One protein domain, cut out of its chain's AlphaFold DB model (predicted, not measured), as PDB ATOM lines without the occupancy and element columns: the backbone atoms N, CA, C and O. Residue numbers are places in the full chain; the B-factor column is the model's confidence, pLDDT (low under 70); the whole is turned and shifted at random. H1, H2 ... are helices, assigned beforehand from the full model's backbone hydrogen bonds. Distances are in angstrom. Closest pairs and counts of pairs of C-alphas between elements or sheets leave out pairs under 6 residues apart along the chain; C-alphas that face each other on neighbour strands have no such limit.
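Overview. This is residues 748 to 816 of the 1015 residues of the protein "Ankyrin repeat protein" of Pochonia chlamydosporia 170 (UniProt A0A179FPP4). Two helices, H2 and H3, form a hairpin in the middle, with H1 packed over one side of the pair and H4 over the other. H2, H3 and H4 make an up-and-down bundle, each running against the one before it. The printed part has 69 residues with four named helices, in the order H1, H2, H3, H4, and no named strand; its class is all helix. It is compact, with a radius of gyration of the C-alphas of 10.8 A, and spans 29 by 22 by 17 A.

Arrangement. H1, residues 748 to 759, touches H2, residues 767 to 781, closest at the C-alphas of Arg 752 and Glu 774, 6.4 A apart; they run opposite ways at a steep tilt of 49 degrees. H1 also touches H3, residues 785 to 800, the same way at a shallow tilt of 23 degrees, with the C-alphas of Ile 751 and Phe 785 closest at 6.7 A. H2 and H3 are a hairpin, opposite ways at a steep tilt of 39 degrees; H2 touches H3 with residues 777 to 781 alone, and the closest C-alphas, of Ala 781 and Trp 787, are 5.6 A apart. H3, with residues 795 to 799 alone, touches H4, residues 805 to 814, and forms a second hairpin with it; the closest C-alphas, of Gly 798 and Trp 808, are 6.8 A apart, and the shallow tilt of 33 degrees is only just short of steep. H2, with residues 773 to 777 alone, touches H4, the same way at a shallow tilt of 10 degrees, closest at the C-alphas of Ile 773 and Leu 812, 7.2 A. H1 and H4 are apart. In H1, H2, H3 and H4 every O i to N i+4 pair is within hydrogen-bond range.

Along the chain. H1 begins at C-alpha 748, (225.326, 168.288, 252.185), and is 16.4 A long. H2 is 20.8 A long, H3 22.5 A and H4 14.3 A, ending at C-alpha 814, (239.504, 153.571, 246.707).

Size, cuts and confidence. The C-alphas farthest apart, of Gly 783 and His 802, are 29.6 A apart. The printed part has no cut and no long link. Mean pLDDT of the printed part is 82.0; residues 761, 763, 802 and 803 are under 70.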
ATOM      1  N   THR A 748     225.418 168.903 253.524       88.12
ATOM      2  CA  THR A 748     225.326 168.288 252.185       88.12
ATOM      3  C   THR A 748     225.420 169.299 251.042       88.12
ATOM      4  O   THR A 748     226.183 169.083 250.099       88.12
ATOM      5  N   ASP A 749     224.660 170.393 251.117       87.06
ATOM      6  CA  ASP A 749     224.628 171.398 250.051       87.06
ATOM      7  C   ASP A 749     225.909 172.242 250.039       87.06
ATOM      8  O   ASP A 749     226.488 172.436 248.973       87.06
ATOM      9  N   ASP A 750     226.426 172.608 251.220       88.06
ATOM     10  CA  ASP A 750     227.715 173.304 251.364       88.06
ATOM     11  C   ASP A 750     228.874 172.475 250.776       88.06
ATOM     12  O   ASP A 750     229.775 173.001 250.124       88.06
ATOM     13  N   ILE A 751     228.866 171.155 251.004       88.06
ATOM     14  CA  ILE A 751     229.858 170.223 250.453       88.06
ATOM     15  C   ILE A 751     229.753 170.177 248.929       88.06
ATOM     16  O   ILE A 751     230.783 170.184 248.253       88.06
ATOM     17  N   ARG A 752     228.532 170.122 248.381       89.00
ATOM     18  CA  ARG A 752     228.319 170.106 246.929       89.00
ATOM     19  C   ARG A 752     228.884 171.365 246.285       89.00
ATOM     20  O   ARG A 752     229.662 171.261 245.342       89.00
ATOM     21  N   GLU A 753     228.541 172.525 246.833       87.44
ATOM     22  CA  GLU A 753     229.031 173.815 246.354       87.44
ATOM     23  C   GLU A 753     230.559 173.915 246.458       87.44
ATOM     24  O   GLU A 753     231.226 174.323 245.507       87.44
ATOM     25  N   TYR A 754     231.146 173.448 247.565       87.31
ATOM     26  CA  TYR A 754     232.599 173.382 247.715       87.31
ATOM     27  C   TYR A 754     233.258 172.518 246.630       87.31
ATOM     28  O   TYR A 754     234.207 172.968 245.987       87.31
ATOM     29  N   VAL A 755     232.759 171.302 246.394       87.62
ATOM     30  CA  VAL A 755     233.310 170.394 245.373       87.62
ATOM     31  C   VAL A 755     233.175 170.998 243.974       87.62
ATOM     32  O   VAL A 755     234.137 170.957 243.209       87.62
ATOM     33  N   GLN A 756     232.032 171.610 243.656       85.75
ATOM     34  CA  GLN A 756     231.802 172.295 242.381       85.75
ATOM     35  C   GLN A 756     232.773 173.451 242.164       85.75
ATOM     36  O   GLN A 756     233.366 173.563 241.094       85.75
ATOM     37  N   ASN A 757     233.009 174.263 243.192       84.50
ATOM     38  CA  ASN A 757     233.952 175.373 243.110       84.50
ATOM     39  C   ASN A 757     235.404 174.894 242.930       84.50
ATOM     40  O   ASN A 757     236.173 175.525 242.204       84.50
ATOM     41  N   GLN A 758     235.786 173.770 243.547       83.81
ATOM     42  CA  GLN A 758     237.138 173.213 243.412       83.81
ATOM     43  C   GLN A 758     237.354 172.471 242.082       83.81
ATOM     44  O   GLN A 758     238.382 172.662 241.435       83.81
ATOM     45  N   LEU A 759     236.407 171.624 241.662       82.50
ATOM     46  CA  LEU A 759     236.560 170.728 240.507       82.50
ATOM     47  C   LEU A 759     235.924 171.261 239.217       82.50
ATOM     48  O   LEU A 759     236.340 170.867 238.131       82.50
ATOM     49  N   GLY A 760     234.952 172.171 239.296       72.25
ATOM     50  CA  GLY A 760     234.236 172.707 238.130       72.25
ATOM     51  C   GLY A 760     235.100 173.563 237.199       72.25
ATOM     52  O   GLY A 760     234.730 173.802 236.053       72.25
ATOM     53  N   THR A 761     236.279 173.995 237.655       69.62
ATOM     54  CA  THR A 761     237.255 174.742 236.840       69.62
ATOM     55  C   THR A 761     238.193 173.837 236.030       69.62
ATOM     56  O   THR A 761     238.944 174.317 235.173       69.62
ATOM     57  N   VAL A 762     238.147 172.520 236.256       77.00
ATOM     58  CA  VAL A 762     239.002 171.535 235.588       77.00
ATOM     59  C   VAL A 762     238.451 171.228 234.191       77.00
ATOM     60  O   VAL A 762     237.484 170.490 234.029       77.00
ATOM     61  N   LYS A 763     239.107 171.760 233.152       69.50
ATOM     62  CA  LYS A 763     238.665 171.663 231.742       69.50
ATOM     63  C   LYS A 763     238.509 170.235 231.198       69.50
ATOM     64  O   LYS A 763     237.838 170.048 230.190       69.50
ATOM     65  N   THR A 764     239.163 169.249 231.808       73.69
ATOM     66  CA  THR A 764     239.158 167.845 231.367       73.69
ATOM     67  C   THR A 764     238.005 167.022 231.952       73.69
ATOM     68  O   THR A 764     237.804 165.890 231.518       73.69
ATOM     69  N   LEU A 765     237.243 167.563 232.911       75.44
ATOM     70  CA  LEU A 765     236.108 166.889 233.541       75.44
ATOM     71  C   LEU A 765     234.798 167.232 232.820       75.44
ATOM     72  O   LEU A 765     234.389 168.390 232.760       75.44
ATOM     73  N   HIS A 766     234.104 166.216 232.304       80.06
ATOM     74  CA  HIS A 766     232.750 166.394 231.779       80.06
ATOM     75  C   HIS A 766     231.723 166.515 232.914       80.06
ATOM     76  O   HIS A 766     231.867 165.898 233.968       80.06
ATOM     77  N   GLU A 767     230.623 167.227 232.666       81.25
ATOM     78  CA  GLU A 767     229.547 167.458 233.646       81.25
ATOM     79  C   GLU A 767     228.978 166.155 234.241       81.25
ATOM     80  O   GLU A 767     228.737 166.049 235.443       81.25
ATOM     81  N   SER A 768     228.848 165.103 233.425       82.81
ATOM     82  CA  SER A 768     228.381 163.786 233.881       82.81
ATOM     83  C   SER A 768     229.368 163.070 234.812       82.81
ATOM     84  O   SER A 768     228.949 162.282 235.662       82.81
ATOM     85  N   GLN A 769     230.670 163.329 234.667       80.44
ATOM     86  CA  GLN A 769     231.721 162.792 235.533       80.44
ATOM     87  C   GLN A 769     231.801 163.590 236.830       80.44
ATOM     88  O   GLN A 769     231.836 162.990 237.903       80.44
ATOM     89  N   LEU A 770     231.745 164.921 236.735       83.81
ATOM     90  CA  LEU A 770     231.700 165.817 237.887       83.81
ATOM     91  C   LEU A 770     230.535 165.444 238.815       83.81
ATOM     92  O   LEU A 770     230.753 165.218 240.002       83.81
ATOM     93  N   LYS A 771     229.337 165.221 238.261       86.12
ATOM     94  CA  LYS A 771     228.167 164.791 239.038       86.12
ATOM     95  C   LYS A 771     228.373 163.457 239.770       86.12
ATOM     96  O   LYS A 771     227.989 163.323 240.929       86.12
ATOM     97  N   LYS A 772     229.012 162.467 239.131       84.81
ATOM     98  CA  LYS A 772     229.334 161.179 239.780       84.81
ATOM     99  C   LYS A 772     230.356 161.342 240.908       84.81
ATOM    100  O   LYS A 772     230.228 160.689 241.944       84.81
ATOM    101  N   ILE A 773     231.363 162.194 240.705       86.12
ATOM    102  CA  ILE A 773     232.367 162.518 241.723       86.12
ATOM    103  C   ILE A 773     231.692 163.207 242.910       86.12
ATOM    104  O   ILE A 773     231.871 162.762 244.041       86.12
ATOM    105  N   GLU A 774     230.860 164.219 242.659       89.06
ATOM    106  CA  GLU A 774     230.077 164.917 243.683       89.06
ATOM    107  C   GLU A 774     229.234 163.949 244.519       89.06
ATOM    108  O   GLU A 774     229.354 163.927 245.744       89.06
ATOM    109  N   GLU A 775     228.415 163.112 243.874       89.12
ATOM    110  CA  GLU A 775     227.543 162.149 244.556       89.12
ATOM    111  C   GLU A 775     228.341 161.173 245.437       89.12
ATOM    112  O   GLU A 775     227.933 160.868 246.562       89.12
ATOM    113  N   SER A 776     229.498 160.711 244.956       87.88
ATOM    114  CA  SER A 776     230.369 159.802 245.706       87.88
ATOM    115  C   SER A 776     231.059 160.495 246.886       87.88
ATOM    116  O   SER A 776     231.046 159.967 248.002       87.88
ATOM    117  N   LEU A 777     231.604 161.700 246.679       89.81
ATOM    118  CA  LEU A 777     232.262 162.478 247.730       89.81
ATOM    119  C   LEU A 777     231.282 162.855 248.843       89.81
ATOM    120  O   LEU A 777     231.585 162.635 250.014       89.81
ATOM    121  N   ILE A 778     230.087 163.341 248.492       88.94
ATOM    122  CA  ILE A 778     229.025 163.667 249.458       88.94
ATOM    123  C   ILE A 778     228.657 162.428 250.282       88.94
ATOM    124  O   ILE A 778     228.590 162.488 251.512       88.94
ATOM    125  N   LYS A 779     228.460 161.286 249.613       87.50
ATOM    126  CA  LYS A 779     228.093 160.025 250.266       87.50
ATOM    127  C   LYS A 779     229.174 159.526 251.224       87.50
ATOM    128  O   LYS A 779     228.843 159.041 252.305       87.50
ATOM    129  N   ASN A 780     230.445 159.612 250.839       87.50
ATOM    130  CA  ASN A 780     231.556 159.068 251.622       87.50
ATOM    131  C   ASN A 780     232.021 160.005 252.750       87.50
ATOM    132  O   ASN A 780     232.563 159.525 253.750       87.50
ATOM    133  N   ALA A 781     231.765 161.311 252.621       86.94
ATOM    134  CA  ALA A 781     232.096 162.313 253.629       86.94
ATOM    135  C   ALA A 781     231.281 162.185 254.919       86.94
ATOM    136  O   ALA A 781     231.742 162.620 255.972       86.94
ATOM    137  N   GLU A 782     230.057 161.648 254.844       86.69
ATOM    138  CA  GLU A 782     229.112 161.581 255.970       86.69
ATOM    139  C   GLU A 782     228.962 162.923 256.718       86.69
ATOM    140  O   GLU A 782     228.919 162.961 257.956       86.69
ATOM    141  N   GLY A 783     228.965 164.018 255.950       85.19
ATOM    142  CA  GLY A 783     228.860 165.394 256.431       85.19
ATOM    143  C   GLY A 783     230.121 165.976 257.088       85.19
ATOM    144  O   GLY A 783     230.049 167.042 257.706       85.19
ATOM    145  N   VAL A 784     231.276 165.309 256.980       87.56
ATOM    146  CA  VAL A 784     232.566 165.777 257.518       87.56
ATOM    147  C   VAL A 784     233.323 166.596 256.469       87.56
ATOM    148  O   VAL A 784     233.952 166.048 255.566       87.56
ATOM    149  N   PHE A 785     233.311 167.920 256.619       85.69
ATOM    150  CA  PHE A 785     233.907 168.857 255.659       85.69
ATOM    151  C   PHE A 785     235.416 168.647 255.454       85.69
ATOM    152  O   PHE A 785     235.911 168.715 254.332       85.69
ATOM    153  N   LEU A 786     236.151 168.317 256.521       84.00
ATOM    154  CA  LEU A 786     237.580 168.003 256.417       84.00
ATOM    155  C   LEU A 786     237.855 166.789 255.519       84.00
ATOM    156  O   LEU A 786     238.820 166.801 254.760       84.00
ATOM    157  N   TRP A 787     237.010 165.755 255.584       90.31
ATOM    158  CA  TRP A 787     237.148 164.582 254.718       90.31
ATOM    159  C   TRP A 787     237.017 164.998 253.251       90.31
ATOM    160  O   TRP A 787     237.831 164.594 252.431       90.31
ATOM    161  N   VAL A 788     236.048 165.867 252.937       88.50
ATOM    162  CA  VAL A 788     235.827 166.382 251.575       88.50
ATOM    163  C   VAL A 788     237.029 167.180 251.093       88.50
ATOM    164  O   VAL A 788     237.477 166.971 249.969       88.50
ATOM    165  N   ALA A 789     237.573 168.064 251.931       86.00
ATOM    166  CA  ALA A 789     238.747 168.857 251.583       86.00
ATOM    167  C   ALA A 789     239.957 167.963 251.253       86.00
ATOM    168  O   ALA A 789     240.614 168.162 250.231       86.00
ATOM    169  N   LEU A 790     240.210 166.934 252.072       84.75
ATOM    170  CA  LEU A 790     241.287 165.968 251.838       84.75
ATOM    171  C   LEU A 790     241.037 165.115 250.587       84.75
ATOM    172  O   LEU A 790     241.926 164.973 249.754       84.75
ATOM    173  N   ALA A 791     239.826 164.584 250.424       87.25
ATOM    174  CA  ALA A 791     239.440 163.765 249.279       87.25
ATOM    175  C   ALA A 791     239.531 164.534 247.953       87.25
ATOM    176  O   ALA A 791     240.070 164.021 246.973       87.25
ATOM    177  N   THR A 792     239.050 165.779 247.935       87.88
ATOM    178  CA  THR A 792     239.102 166.660 246.758       87.88
ATOM    179  C   THR A 792     240.545 166.993 246.396       87.88
ATOM    180  O   THR A 792     240.901 166.945 245.221       87.88
ATOM    181  N   LYS A 793     241.400 167.252 247.394       84.44
ATOM    182  CA  LYS A 793     242.837 167.455 247.179       84.44
ATOM    183  C   LYS A 793     243.500 166.219 246.559       84.44
ATOM    184  O   LYS A 793     244.168 166.360 245.541       84.44
ATOM    185  N   SER A 794     243.256 165.023 247.103       80.50
ATOM    186  CA  SER A 794     243.792 163.769 246.545       80.50
ATOM    187  C   SER A 794     243.330 163.516 245.103       80.50
ATOM    188  O   SER A 794     244.097 163.010 244.287       80.50
ATOM    189  N   LEU A 795     242.083 163.872 244.769       83.62
ATOM    190  CA  LEU A 795     241.569 163.780 243.399       83.62
ATOM    191  C   LEU A 795     242.240 164.795 242.465       83.62
ATOM    192  O   LEU A 795     242.639 164.422 241.366       83.62
ATOM    193  N   LEU A 796     242.397 166.052 242.895       83.25
ATOM    194  CA  LEU A 796     243.073 167.098 242.118       83.25
ATOM    195  C   LEU A 796     244.538 166.752 241.826       83.25
ATOM    196  O   LEU A 796     245.002 166.979 240.712       83.25
ATOM    197  N   GLU A 797     245.255 166.182 242.798       78.19
ATOM    198  CA  GLU A 797     246.620 165.676 242.602       78.19
ATOM    199  C   GLU A 797     246.651 164.600 241.505       78.19
ATOM    200  O   GLU A 797     247.394 164.741 240.534       78.19
ATOM    201  N   GLY A 798     245.755 163.606 241.570       75.00
ATOM    202  CA  GLY A 798     245.650 162.570 240.537       75.00
ATOM    203  C   GLY A 798     245.248 163.100 239.152       75.00
ATOM    204  O   GLY A 798     245.732 162.605 238.136       75.00
ATOM    205  N   ILE A 799     244.394 164.125 239.083       76.25
ATOM    206  CA  ILE A 799     244.022 164.782 237.818       76.25
ATOM    207  C   ILE A 799     245.231 165.496 237.199       76.25
ATOM    208  O   ILE A 799     245.473 165.372 235.995       76.25
ATOM    209  N   ASN A 800     246.007 166.218 238.011       71.94
ATOM    210  CA  ASN A 800     247.178 166.967 237.549       71.94
ATOM    211  C   ASN A 800     248.309 166.053 237.050       71.94
ATOM    212  O   ASN A 800     249.044 166.436 236.141       71.94
ATOM    213  N   GLU A 801     248.401 164.819 237.547       72.69
ATOM    214  CA  GLU A 801     249.336 163.787 237.067       72.69
ATOM    215  C   GLU A 801     248.948 163.172 235.699       72.69
ATOM    216  O   GLU A 801     249.505 162.155 235.292       72.69
ATOM    217  N   HIS A 802     248.023 163.798 234.953       61.16
ATOM    218  CA  HIS A 802     247.574 163.383 233.610       61.16
ATOM    219  C   HIS A 802     246.910 161.994 233.591       61.16
ATOM    220  O   HIS A 802     246.915 161.294 232.576       61.16
ATOM    221  N   ALA A 803     246.320 161.589 234.719       62.38
ATOM    222  CA  ALA A 803     245.614 160.323 234.833       62.38
ATOM    223  C   ALA A 803     244.366 160.278 233.927       62.38
ATOM    224  O   ALA A 803     243.714 161.298 233.694       62.38
ATOM    225  N   SER A 804     244.026 159.091 233.413       74.94
ATOM    226  CA  SER A 804     242.811 158.891 232.614       74.94
ATOM    227  C   SER A 804     241.544 159.031 233.475       74.94
ATOM    228  O   SER A 804     241.599 158.817 234.689       74.94
ATOM    229  N   PRO A 805     240.373 159.312 232.877       71.88
ATOM    230  CA  PRO A 805     239.112 159.337 233.617       71.88
ATOM    231  C   PRO A 805     238.809 158.046 234.390       71.88
ATOM    232  O   PRO A 805     238.246 158.104 235.483       71.88
ATOM    233  N   ASP A 806     239.224 156.891 233.863       72.88
ATOM    234  CA  ASP A 806     239.104 155.602 234.553       72.88
ATOM    235  C   ASP A 806     239.936 155.586 235.841       72.88
ATOM    236  O   ASP A 806     239.447 155.172 236.891       72.88
ATOM    237  N   ARG A 807     241.151 156.145 235.801       76.00
ATOM    238  CA  ARG A 807     242.028 156.250 236.969       76.00
ATOM    239  C   ARG A 807     241.481 157.208 238.031       76.00
ATOM    240  O   ARG A 807     241.636 156.940 239.219       76.00
ATOM    241  N   TRP A 808     240.797 158.289 237.651       79.31
ATOM    242  CA  TRP A 808     240.108 159.152 238.627       79.31
ATOM    243  C   TRP A 808     238.978 158.409 239.338       79.31
ATOM    244  O   TRP A 808     238.819 158.536 240.552       79.31
ATOM    245  N   MET A 809     238.214 157.607 238.590       76.69
ATOM    246  CA  MET A 809     237.146 156.778 239.150       76.69
ATOM    247  C   MET A 809     237.703 155.656 240.036       76.69
ATOM    248  O   MET A 809     237.104 155.356 241.064       76.69
ATOM    249  N   GLU A 810     238.858 155.076 239.700       78.50
ATOM    250  CA  GLU A 810     239.588 154.164 240.590       78.50
ATOM    251  C   GLU A 810     239.976 154.853 241.901       78.50
ATOM    252  O   GLU A 810     239.630 154.346 242.967       78.50
ATOM    253  N   ILE A 811     240.602 156.038 241.840       78.62
ATOM    254  CA  ILE A 811     240.963 156.813 243.039       78.62
ATOM    255  C   ILE A 811     239.716 157.073 243.885       78.62
ATOM    256  O   ILE A 811     239.744 156.828 245.088       78.62
ATOM    257  N   LEU A 812     238.618 157.513 243.264       82.31
ATOM    258  CA  LEU A 812     237.341 157.775 243.930       82.31
ATOM    259  C   LEU A 812     236.761 156.525 244.611       82.31
ATOM    260  O   LEU A 812     236.238 156.627 245.720       82.31
ATOM    261  N   ASN A 813     236.855 155.359 243.966       81.94
ATOM    262  CA  ASN A 813     236.380 154.079 244.501       81.94
ATOM    263  C   ASN A 813     237.275 153.539 245.630       81.94
ATOM    264  O   ASN A 813     236.788 152.819 246.500       81.94
ATOM    265  N   GLU A 814     238.562 153.891 245.631       83.31
ATOM    266  CA  GLU A 814     239.504 153.571 246.707       83.31
ATOM    267  C   GLU A 814     239.310 154.451 247.951       83.31
ATOM    268  O   GLU A 814     239.793 154.087 249.026       83.31
ATOM    269  N   LEU A 815     238.651 155.613 247.840       84.12
ATOM    270  CA  LEU A 815     238.465 156.507 248.983       84.12
ATOM    271  C   LEU A 815     237.523 155.875 250.020       84.12
ATOM    272  O   LEU A 815     236.355 155.598 249.723       84.12
ATOM    273  N   PRO A 816     237.976 155.690 251.269       85.19
ATOM    274  CA  PRO A 816     237.161 155.064 252.295       85.19
ATOM    275  C   PRO A 816     236.134 156.038 252.879       85.19
ATOM    276  O   PRO A 816     236.345 157.251 252.923       85.19
TER     277      PRO A 816